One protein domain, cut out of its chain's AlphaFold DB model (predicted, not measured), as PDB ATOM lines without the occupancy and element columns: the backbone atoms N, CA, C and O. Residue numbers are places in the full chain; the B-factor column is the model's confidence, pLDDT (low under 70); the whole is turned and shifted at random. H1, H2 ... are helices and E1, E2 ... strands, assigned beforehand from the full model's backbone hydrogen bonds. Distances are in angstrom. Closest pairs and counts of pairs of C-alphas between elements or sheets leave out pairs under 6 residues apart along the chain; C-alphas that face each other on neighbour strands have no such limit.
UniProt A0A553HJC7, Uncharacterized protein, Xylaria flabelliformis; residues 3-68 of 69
ATOM      1  N   ASP A   3     -23.169   3.470 -30.797       92.44
ATOM      2  CA  ASP A   3     -22.472   3.354 -29.528       92.44
ATOM      3  C   ASP A   3     -21.302   2.390 -29.667       92.44
ATOM      4  O   ASP A   3     -21.417   1.339 -30.299       92.44
ATOM      5  N   PHE A   4     -20.187   2.750 -29.050       94.38
ATOM      6  CA  PHE A   4     -18.959   1.979 -29.042       94.38
ATOM      7  C   PHE A   4     -18.509   1.708 -27.611       94.38
ATOM      8  O   PHE A   4     -18.828   2.462 -26.690       94.38
ATOM      9  N   GLU A   5     -17.742   0.643 -27.456       97.31
ATOM     10  CA  GLU A   5     -17.030   0.279 -26.237       97.31
ATOM     11  C   GLU A   5     -15.543   0.197 -26.543       97.31
ATOM     12  O   GLU A   5     -15.146  -0.232 -27.628       97.31
ATOM     13  N   GLU A   6     -14.727   0.604 -25.585       97.56
ATOM     14  CA  GLU A   6     -13.280   0.468 -25.637       97.56
ATOM     15  C   GLU A   6     -12.845  -0.657 -24.702       97.56
ATOM     16  O   GLU A   6     -13.382  -0.820 -23.610       97.56
ATOM     17  N   PHE A   7     -11.861  -1.432 -25.135       97.31
ATOM     18  CA  PHE A   7     -11.223  -2.480 -24.354       97.31
ATOM     19  C   PHE A   7      -9.742  -2.144 -24.252       97.31
ATOM     20  O   PHE A   7      -9.063  -2.114 -25.275       97.31
ATOM     21  N   VAL A   8      -9.259  -1.862 -23.045       97.25
ATOM     22  CA  VAL A   8      -7.869  -1.483 -22.762       97.25
ATOM     23  C   VAL A   8      -7.146  -2.677 -22.152       97.25
ATOM     24  O   VAL A   8      -7.589  -3.221 -21.146       97.25
ATOM     25  N   PHE A   9      -6.035  -3.081 -22.757       96.69
ATOM     26  CA  PHE A   9      -5.253  -4.254 -22.360       96.69
ATOM     27  C   PHE A   9      -4.033  -3.861 -21.516       96.69
ATOM     28  O   PHE A   9      -3.582  -2.716 -21.558       96.69
ATOM     29  N   GLU A  10      -3.428  -4.830 -20.825       95.25
ATOM     30  CA  GLU A  10      -2.219  -4.624 -20.000       95.25
ATOM     31  C   GLU A  10      -1.027  -4.080 -20.799       95.25
ATOM     32  O   GLU A  10      -0.198  -3.321 -20.302       95.25
ATOM     33  N   CYS A  11      -0.955  -4.411 -22.088       94.94
ATOM     34  CA  CYS A  11       0.051  -3.872 -23.000       94.94
ATOM     35  C   CYS A  11      -0.187  -2.409 -23.418       94.94
ATOM     36  O   CYS A  11       0.469  -1.955 -24.349       94.94
ATOM     37  N   GLN A  12      -1.127  -1.687 -22.791       92.81
ATOM     38  CA  GLN A  12      -1.514  -0.297 -23.101       92.81
ATOM     39  C   GLN A  12      -2.094  -0.085 -24.509       92.81
ATOM     40  O   GLN A  12      -2.321   1.042 -24.941       92.81
ATOM     41  N   HIS A  13      -2.392  -1.170 -25.217       95.62
ATOM     42  CA  HIS A  13      -3.167  -1.130 -26.450       95.62
ATOM     43  C   HIS A  13      -4.657  -1.090 -26.115       95.62
ATOM     44  O   HIS A  13      -5.079  -1.680 -25.118       95.62
ATOM     45  N   SER A  14      -5.457  -0.452 -26.970       96.75
ATOM     46  CA  SER A  14      -6.912  -0.511 -26.875       96.75
ATOM     47  C   SER A  14      -7.565  -0.917 -28.192       96.75
ATOM     48  O   SER A  14      -7.010  -0.739 -29.278       96.75
ATOM     49  N   VAL A  15      -8.744  -1.528 -28.084       96.50
ATOM     50  CA  VAL A  15      -9.593  -1.899 -29.219       96.50
ATOM     51  C   VAL A  15     -10.972  -1.303 -29.004       96.50
ATOM     52  O   VAL A  15     -11.568  -1.472 -27.944       96.50
ATOM     53  N   ILE A  16     -11.502  -0.646 -30.033       95.50
ATOM     54  CA  ILE A  16     -12.848  -0.075 -30.019       95.50
ATOM     55  C   ILE A  16     -13.784  -1.006 -30.790       95.50
ATOM     56  O   ILE A  16     -13.534  -1.326 -31.953       95.50
ATOM     57  N   LYS A  17     -14.881  -1.426 -30.157       93.44
ATOM     58  CA  LYS A  17     -15.913  -2.275 -30.765       93.44
ATOM     59  C   LYS A  17     -17.256  -1.561 -30.797       93.44
ATOM     60  O   LYS A  17     -17.579  -0.758 -29.930       93.44
ATOM     61  N   LEU A  18     -18.042  -1.852 -31.827       91.44
ATOM     62  CA  LEU A  18     -19.400  -1.340 -31.969       91.44
ATOM     63  C   LEU A  18     -20.329  -2.096 -31.008       91.44
ATOM     64  O   LEU A  18     -20.521  -3.298 -31.175       91.44
ATOM     65  N   LYS A  19     -20.924  -1.388 -30.046       91.81
ATOM     66  CA  LYS A  19     -21.920  -1.923 -29.105       91.81
ATOM     67  C   LYS A  19     -23.317  -1.896 -29.708       91.81
ATOM     68  O   LYS A  19     -24.057  -2.872 -29.639       91.81
ATOM     69  N   SER A  20     -23.691  -0.767 -30.308       89.81
ATOM     70  CA  SER A  20     -25.025  -0.576 -30.871       89.81
ATOM     71  C   SER A  20     -24.970   0.247 -32.157       89.81
ATOM     72  O   SER A  20     -24.167   1.172 -32.318       89.81
ATOM     73  N   ARG A  21     -25.845  -0.096 -33.103       88.06
ATOM     74  CA  ARG A  21     -26.033   0.662 -34.342       88.06
ATOM     75  C   ARG A  21     -27.071   1.761 -34.128       88.06
ATOM     76  O   ARG A  21     -28.045   1.583 -33.403       88.06
ATOM     77  N   CYS A  22     -26.904   2.882 -34.826       87.12
ATOM     78  CA  CYS A  22     -27.921   3.927 -34.861       87.12
ATOM     79  C   CYS A  22     -29.206   3.440 -35.557       87.12
ATOM     80  O   CYS A  22     -29.196   2.453 -36.294       87.12
ATOM     81  N   HIS A  23     -30.305   4.182 -35.382       84.88
ATOM     82  CA  HIS A  23     -31.600   3.869 -36.003       84.88
ATOM     83  C   HIS A  23     -31.505   3.655 -37.524       84.88
ATOM     84  O   HIS A  23     -32.176   2.780 -38.061       84.88
ATOM     85  N   PHE A  24     -30.664   4.427 -38.212       81.81
ATOM     86  CA  PHE A  24     -30.490   4.342 -39.665       81.81
ATOM     87  C   PHE A  24     -29.670   3.120 -40.100       81.81
ATOM     88  O   PHE A  24     -29.944   2.540 -41.142       81.81
ATOM     89  N   ALA A  25     -28.707   2.696 -39.277       82.56
ATOM     90  CA  ALA A  25     -27.773   1.616 -39.592       82.56
ATOM     91  C   ALA A  25     -28.233   0.232 -39.113       82.56
ATOM     92  O   ALA A  25     -27.630  -0.776 -39.480       82.56
ATOM     93  N   ARG A  26     -29.255   0.156 -38.249       80.25
ATOM     94  CA  ARG A  26     -29.650  -1.106 -37.600       80.25
ATOM     95  C   ARG A  26     -30.188  -2.163 -38.575       80.25
ATOM     96  O   ARG A  26     -30.054  -3.343 -38.292       80.25
ATOM     97  N   ASN A  27     -30.778  -1.735 -39.693       81.94
ATOM     98  CA  ASN A  27     -31.426  -2.621 -40.670       81.94
ATOM     99  C   ASN A  27     -30.562  -2.912 -41.906       81.94
ATOM    100  O   ASN A  27     -30.944  -3.746 -42.718       81.94
ATOM    101  N   ASP A  28     -29.425  -2.235 -42.061       80.75
ATOM    102  CA  ASP A  28     -28.533  -2.414 -43.204       80.75
ATOM    103  C   ASP A  28     -27.114  -2.733 -42.695       80.75
ATOM    104  O   ASP A  28     -26.438  -1.857 -42.137       80.75
ATOM    105  N   PRO A  29     -26.649  -3.990 -42.856       73.06
ATOM    106  CA  PRO A  29     -25.312  -4.418 -42.467       73.06
ATOM    107  C   PRO A  29     -24.192  -3.546 -43.039       73.06
ATOM    108  O   PRO A  29     -23.217  -3.317 -42.319       73.06
ATOM    109  N   ASN A  30     -24.373  -3.020 -44.256       80.56
ATOM    110  CA  ASN A  30     -23.388  -2.248 -45.017       80.56
ATOM    111  C   ASN A  30     -23.553  -0.733 -44.850       80.56
ATOM    112  O   ASN A  30     -22.842   0.041 -45.491       80.56
ATOM    113  N   HIS A  31     -24.467  -0.291 -43.982       82.06
ATOM    114  CA  HIS A  31     -24.708   1.126 -43.769       82.06
ATOM    115  C   HIS A  31     -23.464   1.827 -43.215       82.06
ATOM    116  O   HIS A  31     -23.074   1.648 -42.055       82.06
ATOM    117  N   GLN A  32     -22.876   2.697 -44.030       79.25
ATOM    118  CA  GLN A  32     -21.789   3.561 -43.604       79.25
ATOM    119  C   GLN A  32     -22.356   4.709 -42.760       79.25
ATOM    120  O   GLN A  32     -22.911   5.679 -43.270       79.25
ATOM    121  N   CYS A  33     -22.254   4.585 -41.435       82.94
ATOM    122  CA  CYS A  33     -22.766   5.603 -40.523       82.94
ATOM    123  C   CYS A  33     -21.817   6.812 -40.462       82.94
ATOM    124  O   CYS A  33     -20.734   6.732 -39.876       82.94
ATOM    125  N   PHE A  34     -22.264   7.942 -41.012       82.94
ATOM    126  CA  PHE A  34     -21.599   9.251 -40.901       82.94
ATOM    127  C   PHE A  34     -22.092  10.083 -39.703       82.94
ATOM    128  O   PHE A  34     -21.679  11.224 -39.519       82.94
ATOM    129  N   GLY A  35     -23.002   9.530 -38.896       80.88
ATOM    130  CA  GLY A  35     -23.530  10.192 -37.707       80.88
ATOM    131  C   GLY A  35     -22.552  10.196 -36.528       80.88
ATOM    132  O   GLY A  35     -21.516   9.530 -36.543       80.88
ATOM    133  N   VAL A  36     -22.927  10.916 -35.465       84.88
ATOM    134  CA  VAL A  36     -22.140  10.997 -34.225       84.88
ATOM    135  C   VAL A  36     -21.908   9.601 -33.637       84.88
ATOM    136  O   VAL A  36     -22.844   8.800 -33.498       84.88
ATOM    137  N   LYS A  37     -20.650   9.341 -33.275       89.44
ATOM    138  CA  LYS A  37     -20.178   8.128 -32.604       89.44
ATOM    139  C   LYS A  37     -19.962   8.449 -31.130       89.44
ATOM    140  O   LYS A  37     -19.324   9.452 -30.825       89.44
ATOM    141  N   MET A  38     -20.494   7.622 -30.236       91.75
ATOM    142  CA  MET A  38     -20.292   7.787 -28.795       91.75
ATOM    143  C   MET A  38     -19.532   6.599 -28.231       91.75
ATOM    144  O   MET A  38     -19.974   5.463 -28.387       91.75
ATOM    145  N   LEU A  39     -18.425   6.867 -27.543       94.50
ATOM    146  CA  LEU A  39     -17.794   5.884 -26.674       94.50
ATOM    147  C   LEU A  39     -18.562   5.862 -25.350       94.50
ATOM    148  O   LEU A  39     -18.664   6.891 -24.685       94.50
ATOM    149  N   ARG A  40     -19.171   4.724 -25.011       93.38
ATOM    150  CA  ARG A  40     -20.015   4.590 -23.815       93.38
ATOM    151  C   ARG A  40     -19.215   4.183 -22.600       93.38
ATOM    152  O   ARG A  40     -19.334   4.810 -21.556       93.38
ATOM    153  N   GLU A  41     -18.434   3.127 -22.757       95.75
ATOM    154  CA  GLU A  41     -17.722   2.471 -21.670       95.75
ATOM    155  C   GLU A  41     -16.322   2.091 -22.145       95.75
ATOM    156  O   GLU A  41     -16.102   1.822 -23.330       95.75
ATOM    157  N   SER A  42     -15.390   2.093 -21.198       96.94
ATOM    158  CA  SER A  42     -14.029   1.606 -21.383       96.94
ATOM    159  C   SER A  42     -13.781   0.518 -20.347       96.94
ATOM    160  O   SER A  42     -13.978   0.723 -19.147       96.94
ATOM    161  N   TRP A  43     -13.407  -0.659 -20.829       96.75
ATOM    162  CA  TRP A  43     -13.244  -1.872 -20.051       96.75
ATOM    163  C   TRP A  43     -11.767  -2.217 -19.969       96.75
ATOM    164  O   TRP A  43     -11.123  -2.444 -20.994       96.75
ATOM    165  N   ARG A  44     -11.224  -2.321 -18.755       96.00
ATOM    166  CA  ARG A  44      -9.895  -2.912 -18.590       96.00
ATOM    167  C   ARG A  44      -9.979  -4.417 -18.768       96.00
ATOM    168  O   ARG A  44     -10.896  -5.062 -18.264       96.00
ATOM    169  N   GLN A  45      -9.052  -4.960 -19.534       94.62
ATOM    170  CA  GLN A  45      -8.866  -6.388 -19.735       94.62
ATOM    171  C   GLN A  45      -7.655  -6.811 -18.905       94.62
ATOM    172  O   GLN A  45      -6.593  -7.124 -19.447       94.62
ATOM    173  N   ASP A  46      -7.811  -6.735 -17.582       91.69
ATOM    174  CA  ASP A  46      -6.733  -7.016 -16.638       91.69
ATOM    175  C   ASP A  46      -6.205  -8.440 -16.857       91.69
ATOM    176  O   ASP A  46      -6.963  -9.399 -17.040       91.69
ATOM    177  N   GLY A  47      -4.881  -8.579 -16.886       90.75
ATOM    178  CA  GLY A  47      -4.225  -9.856 -17.171       90.75
ATOM    179  C   GLY A  47      -4.361 -10.367 -18.615       90.75
ATOM    180  O   GLY A  47      -3.962 -11.502 -18.884       90.75
ATOM    181  N   GLN A  48      -4.877  -9.564 -19.554       94.50
ATOM    182  CA  GLN A  48      -4.935  -9.911 -20.977       94.50
ATOM    183  C   GLN A  48      -4.059  -8.993 -21.835       94.50
ATOM    184  O   GLN A  48      -3.935  -7.790 -21.605       94.50
ATOM    185  N   LEU A  49      -3.476  -9.581 -22.880       95.44
ATOM    186  CA  LEU A  49      -2.778  -8.866 -23.946       95.44
ATOM    187  C   LEU A  49      -3.683  -8.739 -25.166       95.44
ATOM    188  O   LEU A  49      -4.538  -9.589 -25.401       95.44
ATOM    189  N   CYS A  50      -3.450  -7.709 -25.977       95.62
ATOM    190  CA  CYS A  50      -4.125  -7.598 -27.263       95.62
ATOM    191  C   CYS A  50      -3.633  -8.677 -28.245       95.62
ATOM    192  O   CYS A  50      -2.498  -9.158 -28.150       95.62
ATOM    193  N   ASP A  51      -4.457  -8.987 -29.248       95.12
ATOM    194  CA  ASP A  51      -4.159 -10.000 -30.271       95.12
ATOM    195  C   ASP A  51      -2.829  -9.744 -30.995       95.12
ATOM    196  O   ASP A  51      -2.106 -10.678 -31.328       95.12
ATOM    197  N   ASN A  52      -2.461  -8.475 -31.195       95.12
ATOM    198  CA  ASN A  52      -1.199  -8.096 -31.835       95.12
ATOM    199  C   ASN A  52       0.019  -8.458 -30.963       95.12
ATOM    200  O   ASN A  52       0.992  -9.035 -31.452       95.12
ATOM    201  N   CYS A  53      -0.039  -8.184 -29.658       95.19
ATOM    202  CA  CYS A  53       1.009  -8.591 -28.725       95.19
ATOM    203  C   CYS A  53       1.105 -10.118 -28.636       95.19
ATOM    204  O   CYS A  53       2.203 -10.665 -28.708       95.19
ATOM    205  N   LEU A  54      -0.028 -10.817 -28.559       95.00
ATOM    206  CA  LEU A  54      -0.040 -12.281 -28.569       95.00
ATOM    207  C   LEU A  54       0.592 -12.844 -29.853       95.00
ATOM    208  O   LEU A  54       1.448 -13.726 -29.779       95.00
ATOM    209  N   ALA A  55       0.248 -12.289 -31.019       95.44
ATOM    210  CA  ALA A  55       0.797 -12.704 -32.312       95.44
ATOM    211  C   ALA A  55       2.312 -12.459 -32.427       95.44
ATOM    212  O   ALA A  55       3.020 -13.248 -33.048       95.44
ATOM    213  N   ASN A  56       2.827 -11.407 -31.784       94.69
ATOM    214  CA  ASN A  56       4.258 -11.094 -31.726       94.69
ATOM    215  C   ASN A  56       5.035 -11.897 -30.661       94.69
ATOM    216  O   ASN A  56       6.209 -11.612 -30.401       94.69
ATOM    217  N   GLY A  57       4.397 -12.892 -30.035       94.81
ATOM    218  CA  GLY A  57       5.024 -13.779 -29.055       94.81
ATOM    219  C   GLY A  57       5.130 -13.188 -27.650       94.81
ATOM    220  O   GLY A  57       5.895 -13.706 -26.829       94.81
ATOM    221  N   TYR A  58       4.388 -12.116 -27.356       95.75
ATOM    222  CA  TYR A  58       4.289 -11.596 -25.998       95.75
ATOM    223  C   TYR A  58       3.321 -12.436 -25.162       95.75
ATOM    224  O   TYR A  58       2.313 -12.937 -25.654       95.75
ATOM    225  N   HIS A  59       3.619 -12.577 -23.876       94.00
ATOM    226  CA  HIS A  59       2.755 -13.233 -22.900       94.00
ATOM    227  C   HIS A  59       2.917 -12.586 -21.524       94.00
ATOM    228  O   HIS A  59       3.929 -11.940 -21.254       94.00
ATOM    229  N   ILE A  60       1.917 -12.757 -20.658       93.06
ATOM    230  CA  ILE A  60       1.966 -12.287 -19.271       93.06
ATOM    231  C   ILE A  60       2.368 -13.452 -18.370       93.06
ATOM    232  O   ILE A  60       1.775 -14.529 -18.435       93.06
ATOM    233  N   GLN A  61       3.349 -13.222 -17.502       92.19
ATOM    234  CA  GLN A  61       3.731 -14.137 -16.432       92.19
ATOM    235  C   GLN A  61       3.926 -13.327 -15.148       92.19
ATOM    236  O   GLN A  61       4.735 -12.404 -15.115       92.19
ATOM    237  N   ASN A  62       3.169 -13.657 -14.096       90.06
ATOM    238  CA  ASN A  62       3.188 -12.952 -12.804       90.06
ATOM    239  C   ASN A  62       2.975 -11.426 -12.919       90.06
ATOM    240  O   ASN A  62       3.624 -10.654 -12.219       90.06
ATOM    241  N   GLY A  63       2.097 -10.982 -13.827       85.88
ATOM    242  CA  GLY A  63       1.811  -9.556 -14.053       85.88
ATOM    243  C   GLY A  63       2.876  -8.801 -14.859       85.88
ATOM    244  O   GLY A  63       2.746  -7.600 -15.061       85.88
ATOM    245  N   VAL A  64       3.913  -9.487 -15.346       91.19
ATOM    246  CA  VAL A  64       4.967  -8.904 -16.186       91.19
ATOM    247  C   VAL A  64       4.832  -9.420 -17.616       91.19
ATOM    248  O   VAL A  64       4.557 -10.601 -17.836       91.19
ATOM    249  N   ILE A  65       5.026  -8.533 -18.594       93.44
ATOM    250  CA  ILE A  65       4.957  -8.861 -20.020       93.44
ATOM    251  C   ILE A  65       6.335  -9.325 -20.506       93.44
ATOM    252  O   ILE A  65       7.312  -8.586 -20.421       93.44
ATOM    253  N   TRP A  66       6.394 -10.528 -21.076       94.50
ATOM    254  CA  TRP A  66       7.601 -11.148 -21.621       94.50
ATOM    255  C   TRP A  66       7.447 -11.439 -23.107       94.50
ATOM    256  O   TRP A  66       6.367 -11.820 -23.556       94.50
ATOM    257  N   ARG A  67       8.541 -11.341 -23.866       92.44
ATOM    258  CA  ARG A  67       8.601 -11.769 -25.268       92.44
ATOM    259  C   ARG A  67       9.304 -13.119 -25.353       92.44
ATOM    260  O   ARG A  67      10.395 -13.266 -24.807       92.44
ATOM    261  N   ARG A  68       8.691 -14.097 -26.020       81.88
ATOM    262  CA  ARG A  68       9.374 -15.359 -26.341       81.88
ATOM    263  C   ARG A  68      10.518 -15.074 -27.319       81.88
ATOM    264  O   ARG A  68      10.325 -14.309 -28.265       81.88
TER     265      ARG A  68
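This is residues 3 to 68 of the 69 residues of an uncharacterized protein of Xylaria flabelliformis (UniProt A0A553HJC7). A narrow, strongly twisted ribbon of three long strands, E2, E1 and E3, makes the body of a rod, with a long loop of residues 21 to 36 at one end and a small head at the other. The head is made of the short helix H1 and the little hairpin E4 and E5, whose two strands run across the rod's length. The printed part has 66 residues, with five named strands and one named helix in the order E1 E2 E3 H1 E4 E5, and its class is mostly strand. The larger sheet has the order E2, E1, E3 and is mixed; the smaller one, E4 and E5, is antiparallel. The whole is only just loose, close to extended, with a radius of gyration of the C-alphas of 15.8 A and spans of 46 by 21 by 15 A.

The inner strand of the larger sheet is E1, residues 3 to 9. Its antiparallel neighbour is the edge strand E2, residues 14 to 20, at 154 degrees, and the two form a hairpin; N 5 and O 17 are 2.8 A apart, within hydrogen-bond range. The other edge strand, E3, residues 37 to 45, is parallel to E1 at 26 degrees, with N 6 and O 41 within hydrogen-bond range at 2.9 A. E2 and E3 are apart, but only just, at 8.4 A. H1, residues 51 to 55, is not on this sheet, and every O i to N i+4 pair in it is within hydrogen-bond range. E4, residues 58 to 61, has its closest C-alpha to H1 at His 59, 7.7 A from that of Cys 53. E4 and E5, residues 64 to 67, form an antiparallel hairpin at 144 degrees, with N 66 and O 59 within hydrogen-bond range at 2.8 A. Both are apart from E1, E2 and E3.

E1 begins at C-alpha 3, (-22.472, 3.354, -29.528), and is 20.1 A long. E2 measures 18.5 A. E3, the longest strand by residues, measures 22.5 A and bends by 55 degrees at residue 40. H1 spans 6.0 A, E4 9.9 A and E5 10.2 A; E5 ends at C-alpha 67, (8.601, -11.769, -25.268).

The two C-alphas farthest apart, those of Phe 24 and Asn 62, are 46.4 A from each other. The printed part has no cut. The link from E2 to E3 is long, 16 residues, and the other four links are tight. The mean pLDDT of the printed part is 91.0, and no printed residue is under 70.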